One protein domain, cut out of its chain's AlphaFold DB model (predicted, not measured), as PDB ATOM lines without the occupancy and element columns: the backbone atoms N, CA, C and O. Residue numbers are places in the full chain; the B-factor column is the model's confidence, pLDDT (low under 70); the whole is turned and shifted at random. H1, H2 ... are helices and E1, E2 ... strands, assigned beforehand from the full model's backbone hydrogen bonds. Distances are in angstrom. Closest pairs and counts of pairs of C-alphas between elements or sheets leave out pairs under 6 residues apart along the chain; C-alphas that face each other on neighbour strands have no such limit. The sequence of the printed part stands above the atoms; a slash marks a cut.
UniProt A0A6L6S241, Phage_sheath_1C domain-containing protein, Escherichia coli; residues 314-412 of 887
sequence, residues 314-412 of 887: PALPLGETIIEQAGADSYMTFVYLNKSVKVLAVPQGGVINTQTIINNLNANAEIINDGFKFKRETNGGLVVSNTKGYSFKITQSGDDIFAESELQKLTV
ATOM      1  N   PRO A 314      -1.534 -15.076 -11.661       95.25
ATOM      2  CA  PRO A 314      -1.971 -15.038 -13.054       95.25
ATOM      3  C   PRO A 314      -3.264 -14.225 -13.208       95.25
ATOM      4  O   PRO A 314      -4.267 -14.538 -12.560       95.25
ATOM      5  N   ALA A 315      -3.254 -13.228 -14.093       96.50
ATOM      6  CA  ALA A 315      -4.415 -12.402 -14.429       96.50
ATOM      7  C   ALA A 315      -4.928 -12.700 -15.842       96.50
ATOM      8  O   ALA A 315      -4.129 -12.821 -16.771       96.50
ATOM      9  N   LEU A 316      -6.242 -12.793 -16.028       95.69
ATOM     10  CA  LEU A 316      -6.863 -13.034 -17.334       95.69
ATOM     11  C   LEU A 316      -7.271 -11.713 -18.015       95.69
ATOM     12  O   LEU A 316      -8.083 -10.978 -17.450       95.69
ATOM     13  N   PRO A 317      -6.754 -11.405 -19.223       95.69
ATOM     14  CA  PRO A 317      -7.283 -10.318 -20.042       95.69
ATOM     15  C   PRO A 317      -8.732 -10.588 -20.455       95.69
ATOM     16  O   PRO A 317      -9.112 -11.742 -20.669       95.69
ATOM     17  N   LEU A 318      -9.522  -9.527 -20.635       93.94
ATOM     18  CA  LEU A 318     -10.933  -9.628 -21.031       93.94
ATOM     19  C   LEU A 318     -11.097 -10.392 -22.360       93.94
ATOM     20  O   LEU A 318     -11.887 -11.334 -22.453       93.94
ATOM     21  N   GLY A 319     -10.250 -10.072 -23.343       90.44
ATOM     22  CA  GLY A 319     -10.264 -10.670 -24.677       90.44
ATOM     23  C   GLY A 319      -9.618 -12.063 -24.813       90.44
ATOM     24  O   GLY A 319      -9.461 -12.550 -25.934       90.44
ATOM     25  N   GLU A 320      -9.196 -12.708 -23.714       91.88
ATOM     26  CA  GLU A 320      -8.498 -14.010 -23.742       91.88
ATOM     27  C   GLU A 320      -9.460 -15.195 -23.969       91.88
ATOM     28  O   GLU A 320      -9.070 -16.203 -24.554       91.88
ATOM     29  N   THR A 321     -10.722 -15.080 -23.527       84.00
ATOM     30  CA  THR A 321     -11.748 -16.146 -23.650       84.00
ATOM     31  C   THR A 321     -12.806 -15.843 -24.717       84.00
ATOM     32  O   THR A 321     -13.291 -16.754 -25.387       84.00
ATOM     33  N   ILE A 322     -13.157 -14.570 -24.901       87.38
ATOM     34  CA  ILE A 322     -14.045 -14.075 -25.959       87.38
ATOM     35  C   ILE A 322     -13.235 -13.035 -26.727       87.38
ATOM     36  O   ILE A 322     -12.672 -12.151 -26.104       87.38
ATOM     37  N   ILE A 323     -13.127 -13.141 -28.054       86.88
ATOM     38  CA  ILE A 323     -12.227 -12.265 -28.824       86.88
ATOM     39  C   ILE A 323     -12.733 -10.818 -28.781       86.88
ATOM     40  O   ILE A 323     -13.745 -10.491 -29.399       86.88
ATOM     41  N   GLU A 324     -11.976  -9.958 -28.105       91.81
ATOM     42  CA  GLU A 324     -12.223  -8.522 -27.975       91.81
ATOM     43  C   GLU A 324     -11.061  -7.719 -28.580       91.81
ATOM     44  O   GLU A 324      -9.906  -8.159 -28.554       91.81
ATOM     45  N   GLN A 325     -11.359  -6.550 -29.151       91.94
ATOM     46  CA  GLN A 325     -10.381  -5.639 -29.751       91.94
ATOM     47  C   GLN A 325     -10.436  -4.278 -29.063       91.94
ATOM     48  O   GLN A 325     -11.525  -3.760 -28.826       91.94
ATOM     49  N   ALA A 326      -9.273  -3.682 -28.801       91.44
ATOM     50  CA  ALA A 326      -9.196  -2.354 -28.202       91.44
ATOM     51  C   ALA A 326      -9.735  -1.284 -29.173       91.44
ATOM     52  O   ALA A 326      -9.279  -1.176 -30.316       91.44
ATOM     53  N   GLY A 327     -10.697  -0.484 -28.719       91.19
ATOM     54  CA  GLY A 327     -11.230   0.679 -29.426       91.19
ATOM     55  C   GLY A 327     -10.285   1.885 -29.401       91.19
ATOM     56  O   GLY A 327     -10.391   2.750 -30.273       91.19
ATOM     57  N   ALA A 328      -9.332   1.922 -28.467       94.38
ATOM     58  CA  ALA A 328      -8.286   2.930 -28.322       94.38
ATOM     59  C   ALA A 328      -6.924   2.311 -27.939       94.38
ATOM     60  O   ALA A 328      -6.835   1.174 -27.474       94.38
ATOM     61  N   ASP A 329      -5.841   3.079 -28.105       96.00
ATOM     62  CA  ASP A 329      -4.513   2.687 -27.616       96.00
ATOM     63  C   ASP A 329      -4.543   2.490 -26.093       96.00
ATOM     64  O   ASP A 329      -4.802   3.422 -25.324       96.00
ATOM     65  N   SER A 330      -4.273   1.258 -25.664       96.12
ATOM     66  CA  SER A 330      -4.501   0.796 -24.299       96.12
ATOM     67  C   SER A 330      -3.188   0.371 -23.643       96.12
ATOM     68  O   SER A 330      -2.409  -0.437 -24.161       96.12
ATOM     69  N   TYR A 331      -2.906   0.973 -22.492       96.62
ATOM     70  CA  TYR A 331      -1.584   0.996 -21.873       96.62
ATOM     71  C   TYR A 331      -1.587   0.355 -20.489       96.62
ATOM     72  O   TYR A 331      -2.515   0.567 -19.711       96.62
ATOM     73  N   MET A 332      -0.481  -0.299 -20.139       96.25
ATOM     74  CA  MET A 332      -0.153  -0.705 -18.772       96.25
ATOM     75  C   MET A 332       0.947   0.210 -18.219       96.25
ATOM     76  O   MET A 332       1.929   0.499 -18.904       96.25
ATOM     77  N   THR A 333       0.796   0.672 -16.981       96.19
ATOM     78  CA  THR A 333       1.791   1.494 -16.278       96.19
ATOM     79  C   THR A 333       2.382   0.702 -15.121       96.19
ATOM     80  O   THR A 333       1.649   0.238 -14.251       96.19
ATOM     81  N   PHE A 334       3.705   0.553 -15.122       95.00
ATOM     82  CA  PHE A 334       4.476  -0.196 -14.131       95.00
ATOM     83  C   PHE A 334       5.115   0.781 -13.146       95.00
ATOM     84  O   PHE A 334       5.986   1.563 -13.534       95.00
ATOM     85  N   VAL A 335       4.708   0.722 -11.878       92.94
ATOM     86  CA  VAL A 335       5.242   1.543 -10.782       92.94
ATOM     87  C   VAL A 335       6.071   0.654  -9.857       92.94
ATOM     88  O   VAL A 335       5.546  -0.300  -9.289       92.94
ATOM     89  N   TYR A 336       7.370   0.922  -9.748       92.06
ATOM     90  CA  TYR A 336       8.346   0.092  -9.027       92.06
ATOM     91  C   TYR A 336       9.582   0.927  -8.682       92.06
ATOM     92  O   TYR A 336       9.986   1.782  -9.475       92.06
ATOM     93  N   LEU A 337      10.184   0.708  -7.504       87.50
ATOM     94  CA  LEU A 337      11.074   1.708  -6.892       87.50
ATOM     95  C   LEU A 337      10.457   3.121  -7.054       87.50
ATOM     96  O   LEU A 337       9.244   3.297  -6.956       87.50
ATOM     97  N   ASN A 338      11.272   4.133  -7.358       86.69
ATOM     98  CA  ASN A 338      10.846   5.504  -7.647       86.69
ATOM     99  C   ASN A 338      10.452   5.749  -9.125       86.69
ATOM    100  O   ASN A 338      10.409   6.903  -9.559       86.69
ATOM    101  N   LYS A 339      10.183   4.698  -9.916       91.06
ATOM    102  CA  LYS A 339       9.831   4.790 -11.345       91.06
ATOM    103  C   LYS A 339       8.344   4.557 -11.618       91.06
ATOM    104  O   LYS A 339       7.658   3.853 -10.884       91.06
ATOM    105  N   SER A 340       7.877   5.102 -12.742       93.12
ATOM    106  CA  SER A 340       6.542   4.874 -13.311       93.12
ATOM    107  C   SER A 340       6.637   4.810 -14.839       93.12
ATOM    108  O   SER A 340       6.622   5.846 -15.505       93.12
ATOM    109  N   VAL A 341       6.738   3.606 -15.406       95.31
ATOM    110  CA  VAL A 341       6.922   3.391 -16.853       95.31
ATOM    111  C   VAL A 341       5.583   3.039 -17.503       95.31
ATOM    112  O   VAL A 341       5.024   1.978 -17.232       95.31
ATOM    113  N   LYS A 342       5.066   3.919 -18.370       95.56
ATOM    114  CA  LYS A 342       3.839   3.683 -19.151       95.56
ATOM    115  C   LYS A 342       4.179   3.025 -20.491       95.56
ATOM    116  O   LYS A 342       4.988   3.548 -21.254       95.56
ATOM    117  N   VAL A 343       3.546   1.892 -20.779       95.94
ATOM    118  CA  VAL A 343       3.854   1.016 -21.916       95.94
ATOM    119  C   VAL A 343       2.572   0.712 -22.684       95.94
ATOM    120  O   VAL A 343       1.554   0.386 -22.077       95.94
ATOM    121  N   LEU A 344       2.601   0.826 -24.014       95.94
ATOM    122  CA  LEU A 344       1.480   0.404 -24.856       95.94
ATOM    123  C   LEU A 344       1.371  -1.123 -24.778       95.94
ATOM    124  O   LEU A 344       2.325  -1.821 -25.110       95.94
ATOM    125  N   ALA A 345       0.238  -1.632 -24.304       95.44
ATOM    126  CA  ALA A 345       0.021  -3.061 -24.088       95.44
ATOM    127  C   ALA A 345      -0.851  -3.666 -25.196       95.44
ATOM    128  O   ALA A 345      -0.559  -4.766 -25.670       95.44
ATOM    129  N   VAL A 346      -1.852  -2.925 -25.678       96.06
ATOM    130  CA  VAL A 346      -2.651  -3.266 -26.864       96.06
ATOM    131  C   VAL A 346      -2.859  -1.988 -27.696       96.06
ATOM    132  O   VAL A 346      -3.400  -1.021 -27.162       96.06
ATOM    133  N   PRO A 347      -2.420  -1.930 -28.968       95.31
ATOM    134  CA  PRO A 347      -2.731  -0.809 -29.857       95.31
ATOM    135  C   PRO A 347      -4.204  -0.838 -30.285       95.31
ATOM    136  O   PRO A 347      -4.827  -1.902 -30.279       95.31
ATOM    137  N   GLN A 348      -4.738   0.297 -30.737       95.06
ATOM    138  CA  GLN A 348      -6.077   0.381 -31.328       95.06
ATOM    139  C   GLN A 348      -6.278  -0.674 -32.440       95.06
ATOM    140  O   GLN A 348      -5.450  -0.825 -33.340       95.06
ATOM    141  N   GLY A 349      -7.377  -1.430 -32.369       90.81
ATOM    142  CA  GLY A 349      -7.689  -2.565 -33.250       90.81
ATOM    143  C   GLY A 349      -6.954  -3.876 -32.918       90.81
ATOM    144  O   GLY A 349      -7.235  -4.911 -33.526       90.81
ATOM    145  N   GLY A 350      -6.027  -3.869 -31.957       92.06
ATOM    146  CA  GLY A 350      -5.342  -5.061 -31.459       92.06
ATOM    147  C   GLY A 350      -6.244  -5.933 -30.582       92.06
ATOM    148  O   GLY A 350      -7.091  -5.426 -29.851       92.06
ATOM    149  N   VAL A 351      -6.055  -7.256 -30.637       93.94
ATOM    150  CA  VAL A 351      -6.825  -8.212 -29.817       93.94
ATOM    151  C   VAL A 351      -6.309  -8.218 -28.376       93.94
ATOM    152  O   VAL A 351      -5.107  -8.404 -28.158       93.94
ATOM    153  N   ILE A 352      -7.217  -8.077 -27.408       94.69
ATOM    154  CA  ILE A 352      -6.941  -7.964 -25.965       94.69
ATOM    155  C   ILE A 352      -6.630  -9.346 -25.355       94.69
ATOM    156  O   ILE A 352      -7.384  -9.880 -24.552       94.69
ATOM    157  N   ASN A 353      -5.517  -9.961 -25.761       95.56
ATOM    158  CA  ASN A 353      -5.075 -11.269 -25.266       95.56
ATOM    159  C   ASN A 353      -3.630 -11.226 -24.738       95.56
ATOM    160  O   ASN A 353      -2.831 -10.354 -25.102       95.56
ATOM    161  N   THR A 354      -3.275 -12.197 -23.900       96.25
ATOM    162  CA  THR A 354      -1.982 -12.275 -23.212       96.25
ATOM    163  C   THR A 354      -0.810 -12.341 -24.191       96.25
ATOM    164  O   THR A 354       0.249 -11.798 -23.892       96.25
ATOM    165  N   GLN A 355      -0.963 -12.935 -25.381       95.19
ATOM    166  CA  GLN A 355       0.125 -12.976 -26.364       95.19
ATOM    167  C   GLN A 355       0.384 -11.601 -26.998       95.19
ATOM    168  O   GLN A 355       1.546 -11.215 -27.132       95.19
ATOM    169  N   THR A 356      -0.664 -10.840 -27.339       94.69
ATOM    170  CA  THR A 356      -0.544  -9.445 -27.798       94.69
ATOM    171  C   THR A 356       0.174  -8.600 -26.745       94.69
ATOM    172  O   THR A 356       1.158  -7.926 -27.053       94.69
ATOM    173  N   ILE A 357      -0.274  -8.702 -25.490       96.44
ATOM    174  CA  ILE A 357       0.277  -7.954 -24.354       96.44
ATOM    175  C   ILE A 357       1.756  -8.313 -24.142       96.44
ATOM    176  O   ILE A 357       2.605  -7.425 -24.115       96.44
ATOM    177  N   ILE A 358       2.101  -9.604 -24.079       97.00
ATOM    178  CA  ILE A 358       3.489 -10.071 -23.916       97.00
ATOM    179  C   ILE A 358       4.393  -9.580 -25.052       97.00
ATOM    180  O   ILE A 358       5.529  -9.186 -24.786       97.00
ATOM    181  N   ASN A 359       3.920  -9.574 -26.301       95.69
ATOM    182  CA  ASN A 359       4.713  -9.092 -27.434       95.69
ATOM    183  C   ASN A 359       5.046  -7.597 -27.291       95.69
ATOM    184  O   ASN A 359       6.207  -7.209 -27.428       95.69
ATOM    185  N   ASN A 360       4.048  -6.772 -26.961       95.50
ATOM    186  CA  ASN A 360       4.215  -5.323 -26.845       95.50
ATOM    187  C   ASN A 360       5.027  -4.926 -25.597       95.50
ATOM    188  O   ASN A 360       5.893  -4.055 -25.674       95.50
ATOM    189  N   LEU A 361       4.832  -5.616 -24.468       96.00
ATOM    190  CA  LEU A 361       5.628  -5.409 -23.255       96.00
ATOM    191  C   LEU A 361       7.106  -5.788 -23.459       96.00
ATOM    192  O   LEU A 361       7.987  -5.043 -23.037       96.00
ATOM    193  N   ASN A 362       7.407  -6.892 -24.155       95.88
ATOM    194  CA  ASN A 362       8.795  -7.270 -24.463       95.88
ATOM    195  C   ASN A 362       9.491  -6.315 -25.452       95.88
ATOM    196  O   ASN A 362      10.720  -6.283 -25.486       95.88
ATOM    197  N   ALA A 363       8.744  -5.521 -26.227       94.31
ATOM    198  CA  ALA A 363       9.313  -4.481 -27.084       94.31
ATOM    199  C   ALA A 363       9.776  -3.233 -26.299       94.31
ATOM    200  O   ALA A 363      10.548  -2.426 -26.822       94.31
ATOM    201  N   ASN A 364       9.347  -3.058 -25.041       95.25
ATOM    202  CA  ASN A 364       9.789  -1.950 -24.199       95.25
ATOM    203  C   ASN A 364      11.133  -2.265 -23.519       95.25
ATOM    204  O   ASN A 364      11.212  -3.019 -22.549       95.25
ATOM    205  N   ALA A 365      12.204  -1.636 -24.005       93.25
ATOM    206  CA  ALA A 365      13.547  -1.852 -23.473       93.25
ATOM    207  C   ALA A 365      13.715  -1.423 -21.999       93.25
ATOM    208  O   ALA A 365      14.553  -1.995 -21.308       93.25
ATOM    209  N   GLU A 366      12.946  -0.448 -21.496       93.56
ATOM    210  CA  GLU A 366      13.111   0.045 -20.123       93.56
ATOM    211  C   GLU A 366      12.688  -1.004 -19.088       93.56
ATOM    212  O   GLU A 366      13.510  -1.401 -18.262       93.56
ATOM    213  N   ILE A 367      11.458  -1.527 -19.164       93.62
ATOM    214  CA  ILE A 367      10.980  -2.533 -18.197       93.62
ATOM    215  C   ILE A 367      11.796  -3.834 -18.284       93.62
ATOM    216  O   ILE A 367      12.082  -4.464 -17.265       93.62
ATOM    217  N   ILE A 368      12.248  -4.214 -19.484       95.56
ATOM    218  CA  ILE A 368      13.080  -5.405 -19.693       95.56
ATOM    219  C   ILE A 368      14.476  -5.239 -19.070       95.56
ATOM    220  O   ILE A 368      14.952  -6.178 -18.420       95.56
ATOM    221  N   ASN A 369      15.091  -4.056 -19.198       94.25
ATOM    222  CA  ASN A 369      16.354  -3.704 -18.536       94.25
ATOM    223  C   ASN A 369      16.192  -3.552 -17.013       94.25
ATOM    224  O   ASN A 369      17.129  -3.837 -16.261       94.25
ATOM    225  N   ASP A 370      15.001  -3.176 -16.541       93.19
ATOM    226  CA  ASP A 370      14.642  -3.176 -15.120       93.19
ATOM    227  C   ASP A 370      14.173  -4.519 -14.552       93.19
ATOM    228  O   ASP A 370      13.795  -4.618 -13.386       93.19
ATOM    229  N   GLY A 371      14.386  -5.593 -15.314       93.94
ATOM    230  CA  GLY A 371      14.302  -6.969 -14.830       93.94
ATOM    231  C   GLY A 371      12.916  -7.589 -14.950       93.94
ATOM    232  O   GLY A 371      12.741  -8.731 -14.529       93.94
ATOM    233  N   PHE A 372      11.946  -6.895 -15.549       96.75
ATOM    234  CA  PHE A 372      10.630  -7.476 -15.784       96.75
ATOM    235  C   PHE A 372      10.688  -8.606 -16.818       96.75
ATOM    236  O   PHE A 372      11.450  -8.557 -17.791       96.75
ATOM    237  N   LYS A 373       9.898  -9.652 -16.578       96.75
ATOM    238  CA  LYS A 373       9.712 -10.825 -17.436       96.75
ATOM    239  C   LYS A 373       8.236 -11.212 -17.419       96.75
ATOM    240  O   LYS A 373       7.591 -11.169 -16.370       96.75
ATOM    241  N   PHE A 374       7.726 -11.603 -18.583       97.25
ATOM    242  CA  PHE A 374       6.304 -11.842 -18.820       97.25
ATOM    243  C   PHE A 374       6.088 -13.269 -19.321       97.25
ATOM    244  O   PHE A 374       6.791 -13.716 -20.230       97.25
ATOM    245  N   LYS A 375       5.125 -13.981 -18.734       96.00
ATOM    246  CA  LYS A 375       4.802 -15.376 -19.058       96.00
ATOM    247  C   LYS A 375       3.294 -15.525 -19.269       96.00
ATOM    248  O   LYS A 375       2.513 -14.940 -18.527       96.00
ATOM    249  N   ARG A 376       2.897 -16.338 -20.254       95.88
ATOM    250  CA  ARG A 376       1.524 -16.846 -20.394       95.88
ATOM    251  C   ARG A 376       1.426 -18.190 -19.680       95.88
ATOM    252  O   ARG A 376       2.228 -19.084 -19.950       95.88
ATOM    253  N   GLU A 377       0.474 -18.323 -18.769       94.75
ATOM    254  CA  GLU A 377       0.175 -19.585 -18.092       94.75
ATOM    255  C   GLU A 377      -0.757 -20.477 -18.920       94.75
ATOM    256  O   GLU A 377      -1.341 -20.059 -19.923       94.75
ATOM    257  N   THR A 378      -0.907 -21.735 -18.503       90.56
ATOM    258  CA  THR A 378      -1.723 -22.745 -19.203       90.56
ATOM    259  C   THR A 378      -3.212 -22.405 -19.266       90.56
ATOM    260  O   THR A 378      -3.899 -22.887 -20.162       90.56
ATOM    261  N   ASN A 379      -3.708 -21.556 -18.360       89.44
ATOM    262  CA  ASN A 379      -5.070 -21.018 -18.379       89.44
ATOM    263  C   ASN A 379      -5.237 -19.773 -19.278       89.44
ATOM    264  O   ASN A 379      -6.329 -19.221 -19.325       89.44
ATOM    265  N   GLY A 380      -4.175 -19.310 -19.948       90.69
ATOM    266  CA  GLY A 380      -4.163 -18.074 -20.738       90.69
ATOM    267  C   GLY A 380      -3.771 -16.815 -19.957       90.69
ATOM    268  O   GLY A 380      -3.529 -15.775 -20.567       90.69
ATOM    269  N   GLY A 381      -3.645 -16.888 -18.629       95.94
ATOM    270  CA  GLY A 381      -3.341 -15.728 -17.790       95.94
ATOM    271  C   GLY A 381      -1.924 -15.177 -17.983       95.94
ATOM    272  O   GLY A 381      -0.971 -15.928 -18.201       95.94
ATOM    273  N   LEU A 382      -1.784 -13.859 -17.865       96.88
ATOM    274  CA  LEU A 382      -0.509 -13.158 -17.768       96.88
ATOM    275  C   LEU A 382       0.056 -13.289 -16.349       96.88
ATOM    276  O   LEU A 382      -0.610 -12.936 -15.378       96.88
ATOM    277  N   VAL A 383       1.312 -13.717 -16.244       97.00
ATOM    278  CA  VAL A 383       2.147 -13.567 -15.045       97.00
ATOM    279  C   VAL A 383       3.256 -12.562 -15.340       97.00
ATOM    280  O   VAL A 383       3.988 -12.683 -16.329       97.00
ATOM    281  N   VAL A 384       3.394 -11.582 -14.451       96.81
ATOM    282  CA  VAL A 384       4.496 -10.619 -14.424       96.81
ATOM    283  C   VAL A 384       5.476 -11.047 -13.337       96.81
ATOM    284  O   VAL A 384       5.079 -11.470 -12.255       96.81
ATOM    285  N   SER A 385       6.773 -10.920 -13.593       95.25
ATOM    286  CA  SER A 385       7.803 -11.127 -12.573       95.25
ATOM    287  C   SER A 385       8.939 -10.124 -12.725       95.25
ATOM    288  O   SER A 385       9.198  -9.668 -13.839       95.25
ATOM    289  N   ASN A 386       9.621  -9.778 -11.631       94.62
ATOM    290  CA  ASN A 386      10.790  -8.900 -11.648       94.62
ATOM    291  C   ASN A 386      12.012  -9.606 -11.037       94.62
ATOM    292  O   ASN A 386      12.064  -9.888  -9.840       94.62
ATOM    293  N   THR A 387      13.031  -9.869 -11.861       93.00
ATOM    294  CA  THR A 387      14.241 -10.610 -11.456       93.00
ATOM    295  C   THR A 387      15.223  -9.795 -10.610       93.00
ATOM    296  O   THR A 387      16.184 -10.355 -10.089       93.00
ATOM    297  N   LYS A 388      15.000  -8.483 -10.445       89.88
ATOM    298  CA  LYS A 388      15.721  -7.650  -9.470       89.88
ATOM    299  C   LYS A 388      15.048  -7.674  -8.085       89.88
ATOM    300  O   LYS A 388      15.658  -7.184  -7.136       89.88
ATOM    301  N   GLY A 389      13.859  -8.277  -7.958       90.38
ATOM    302  CA  GLY A 389      13.157  -8.533  -6.694       90.38
ATOM    303  C   GLY A 389      12.310  -7.378  -6.155       90.38
ATOM    304  O   GLY A 389      11.874  -7.441  -5.003       90.38
ATOM    305  N   TYR A 390      12.100  -6.336  -6.966       92.25
ATOM    306  CA  TYR A 390      11.337  -5.143  -6.593       92.25
ATOM    307  C   TYR A 390       9.861  -5.460  -6.343       92.25
ATOM    308  O   TYR A 390       9.267  -6.256  -7.078       92.25
ATOM    309  N   SER A 391       9.249  -4.793  -5.369       92.56
ATOM    310  CA  SER A 391       7.789  -4.670  -5.303       92.56
ATOM    311  C   SER A 391       7.298  -3.817  -6.479       92.56
ATOM    312  O   SER A 391       7.947  -2.837  -6.859       92.56
ATOM    313  N   PHE A 392       6.160  -4.167  -7.078       93.19
ATOM    314  CA  PHE A 392       5.627  -3.447  -8.235       93.19
ATOM    315  C   PHE A 392       4.100  -3.385  -8.259       93.19
ATOM    316  O   PHE A 392       3.408  -4.345  -7.935       93.19
ATOM    317  N   LYS A 393       3.573  -2.246  -8.705       93.56
ATOM    318  CA  LYS A 393       2.149  -2.002  -8.930       93.56
ATOM    319  C   LYS A 393       1.885  -1.766 -10.406       93.56
ATOM    320  O   LYS A 393       2.668  -1.097 -11.081       93.56
ATOM    321  N   ILE A 394       0.777  -2.313 -10.895       94.19
ATOM    322  CA  ILE A 394       0.372  -2.210 -12.297       94.19
ATOM    323  C   ILE A 394      -1.022  -1.592 -12.374       94.19
ATOM    324  O   ILE A 394      -1.936  -1.995 -11.659       94.19
ATOM    325  N   THR A 395      -1.172  -0.588 -13.236       94.69
ATOM    326  CA  THR A 395      -2.452   0.065 -13.550       94.69
ATOM    327  C   THR A 395      -2.649   0.142 -15.061       94.69
ATOM    328  O   THR A 395      -1.672   0.097 -15.811       94.69
ATOM    329  N   GLN A 396      -3.894   0.264 -15.526       95.12
ATOM    330  CA  GLN A 396      -4.213   0.415 -16.951       95.12
ATOM    331  C   GLN A 396      -4.801   1.797 -17.272       95.12
ATOM    332  O   GLN A 396      -5.253   2.515 -16.381       95.12
ATOM    333  N   SER A 397      -4.730   2.202 -18.541       94.75
ATOM    334  CA  SER A 397      -5.358   3.428 -19.055       94.75
ATOM    335  C   SER A 397      -5.538   3.338 -20.571       94.75
ATOM    336  O   SER A 397      -4.596   2.925 -21.250       94.75
ATOM    337  N   GLY A 398      -6.674   3.797 -21.088       93.19
ATOM    338  CA  GLY A 398      -7.150   3.496 -22.441       93.19
ATOM    339  C   GLY A 398      -8.503   2.810 -22.297       93.19
ATOM    340  O   GLY A 398      -9.277   3.222 -21.430       93.19
ATOM    341  N   ASP A 399      -8.738   1.746 -23.057       93.44
ATOM    342  CA  ASP A 399      -9.762   0.765 -22.701       93.44
ATOM    343  C   ASP A 399      -9.236  -0.161 -21.588       93.44
ATOM    344  O   ASP A 399      -8.023  -0.273 -21.358       93.44
ATOM    345  N   ASP A 400     -10.144  -0.841 -20.889       93.31
ATOM    346  CA  ASP A 400      -9.771  -1.845 -19.896       93.31
ATOM    347  C   ASP A 400      -9.233  -3.111 -20.585       93.31
ATOM    348  O   ASP A 400      -9.866  -3.687 -21.466       93.31
ATOM    349  N   ILE A 401      -8.041  -3.556 -20.181       94.38
ATOM    350  CA  ILE A 401      -7.387  -4.768 -20.707       94.38
ATOM    351  C   ILE A 401      -7.723  -5.972 -19.814       94.38
ATOM    352  O   ILE A 401      -7.892  -7.098 -20.287       94.38
ATOM    353  N   PHE A 402      -7.836  -5.716 -18.513       95.69
ATOM    354  CA  PHE A 402      -8.199  -6.655 -17.457       95.69
ATOM    355  C   PHE A 402      -9.413  -6.114 -16.692       95.69
ATOM    356  O   PHE A 402      -9.536  -4.903 -16.513       95.69
ATOM    357  N   ALA A 403     -10.267  -6.990 -16.155       94.31
ATOM    358  CA  ALA A 403     -11.201  -6.582 -15.102       94.31
ATOM    359  C   ALA A 403     -10.418  -6.107 -13.861       94.31
ATOM    360  O   ALA A 403      -9.310  -6.585 -13.623       94.31
ATOM    361  N   GLU A 404     -10.980  -5.223 -13.032       92.75
ATOM    362  CA  GLU A 404     -10.262  -4.662 -11.871       92.75
ATOM    363  C   GLU A 404      -9.702  -5.747 -10.927       92.75
ATOM    364  O   GLU A 404      -8.541  -5.686 -10.521       92.75
ATOM    365  N   SER A 405     -10.483  -6.796 -10.654       93.12
ATOM    366  CA  SER A 405     -10.077  -7.950  -9.835       93.12
ATOM    367  C   SER A 405      -9.019  -8.852 -10.487       93.12
ATOM    368  O   SER A 405      -8.334  -9.594  -9.784       93.12
ATOM    369  N   GLU A 406      -8.849  -8.794 -11.809       94.38
ATOM    370  CA  GLU A 406      -7.743  -9.438 -12.524       94.38
ATOM    371  C   GLU A 406      -6.505  -8.527 -12.525       94.38
ATOM    372  O   GLU A 406      -5.405  -8.984 -12.224       94.38
ATOM    373  N   LEU A 407      -6.674  -7.221 -12.757       93.88
ATOM    374  CA  LEU A 407      -5.593  -6.229 -12.736       93.88
ATOM    375  C   LEU A 407      -4.892  -6.167 -11.368       93.88
ATOM    376  O   LEU A 407      -3.667  -6.074 -11.303       93.88
ATOM    377  N   GLN A 408      -5.649  -6.275 -10.271       92.38
ATOM    378  CA  GLN A 408      -5.095  -6.310  -8.913       92.38
ATOM    379  C   GLN A 408      -4.118  -7.480  -8.697       92.38
ATOM    380  O   GLN A 408      -3.108  -7.296  -8.020       92.38
ATOM    381  N   LYS A 409      -4.324  -8.642  -9.341       94.12
ATOM    382  CA  LYS A 409      -3.413  -9.809  -9.264       94.12
ATOM    383  C   LYS A 409      -2.021  -9.537  -9.836       94.12
ATOM    384  O   LYS A 409      -1.078 -10.254  -9.499       94.12
ATOM    385  N   LEU A 410      -1.899  -8.525 -10.701       92.88
ATOM    386  CA  LEU A 410      -0.639  -8.077 -11.299       92.88
ATOM    387  C   LEU A 410       0.148  -7.102 -10.405       92.88
ATOM    388  O   LEU A 410       1.256  -6.715 -10.767       92.88
ATOM    389  N   THR A 411      -0.388  -6.706  -9.248       91.38
ATOM    390  CA  THR A 411       0.329  -5.914  -8.236       91.38
ATOM    391  C   THR A 411       0.923  -6.836  -7.169       91.38
ATOM    392  O   THR A 411       0.265  -7.763  -6.708       91.38
ATOM    393  N   VAL A 412       2.185  -6.600  -6.799       91.00
ATOM    394  CA  VAL A 412       3.000  -7.502  -5.973       91.00
ATOM    395  C   VAL A 412       3.821  -6.712  -4.959       91.00
ATOM    396  O   VAL A 412       4.704  -5.940  -5.334       91.00
TER     397      VAL A 412
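Overview. This is residues 314 to 412 of the 887 residues of the protein "Phage_sheath_1C domain-containing protein" of Escherichia coli (UniProt A0A6L6S241). The domain is a small ring round a core: the twisted sheet E2, E1, E5 makes one side and the hairpin of E3 and E4 the opposite side, with H1 filling the gap between E2 and E3, and H3 the gap between E5 and E4. H2 sits near one end of the ring, and residues 318 to 328 loop round the other. You have 99 residues with five named strands and three named helices, in the order E1, E2, H1, H2, E3, E4, E5, H3; both sheets are antiparallel and the class is mixed. The whole is compact, with a radius of gyration of the C-alphas of 12.3 A and spans of 34 by 26 by 22 A.

Arrangement. After residues 314 to 329 you reach E1, residues 330 to 336, the inner strand of a strongly twisted sheet. E2, residues 339 to 346, forms a hairpin with it; look at N 334 and O 341, 2.9 A. E5, residues 392 to 397, is its other antiparallel neighbour, with N 333 and O 395 at 2.8 A. H1, residues 354 to 362, is on this sheet at a height of 6.4 A; its closest C-alphas to E2 are Ile 357 and Ala 345, 4.9 A. H2, residues 365 to 369, only grazes the sheet. E3, residues 372 to 376, and E4, residues 382 to 386, form a hairpin, with N 373 and O 385 at 2.8 A. The closest C-alphas of H1 and E3 are Ile 358 and Phe 374, 6.1 A. H3, residues 404 to 410, is on the same face as H1; C-alpha 410 is 6.0 A from that of Ile 394 in E5 and 6.5 A from that of Val 384 in E4. In H1 and H2 every O i to N i+4 pair is within hydrogen-bond range; in H3 1 of 3 is, beside 3 of 4 O i to N i+3 pairs.

Along the chain. Find C-alpha 330 at (-4.501, 0.796, -24.299); E1 runs 20.0 A to C-alpha 336, and E2 runs 21.5 A. H1 is 11.9 A long, H2 6.0 A, E3 13.9 A, E4 13.5 A and E5 16.9 A. H3 runs 10.2 A to C-alpha 410 at (-0.639, -8.077, -11.299).

Size, cuts and confidence. The C-alphas farthest apart are those of Ile 322 and Asn 338, 36.6 A. The printed part has no cut, no link is long, and no printed residue is under pLDDT 70.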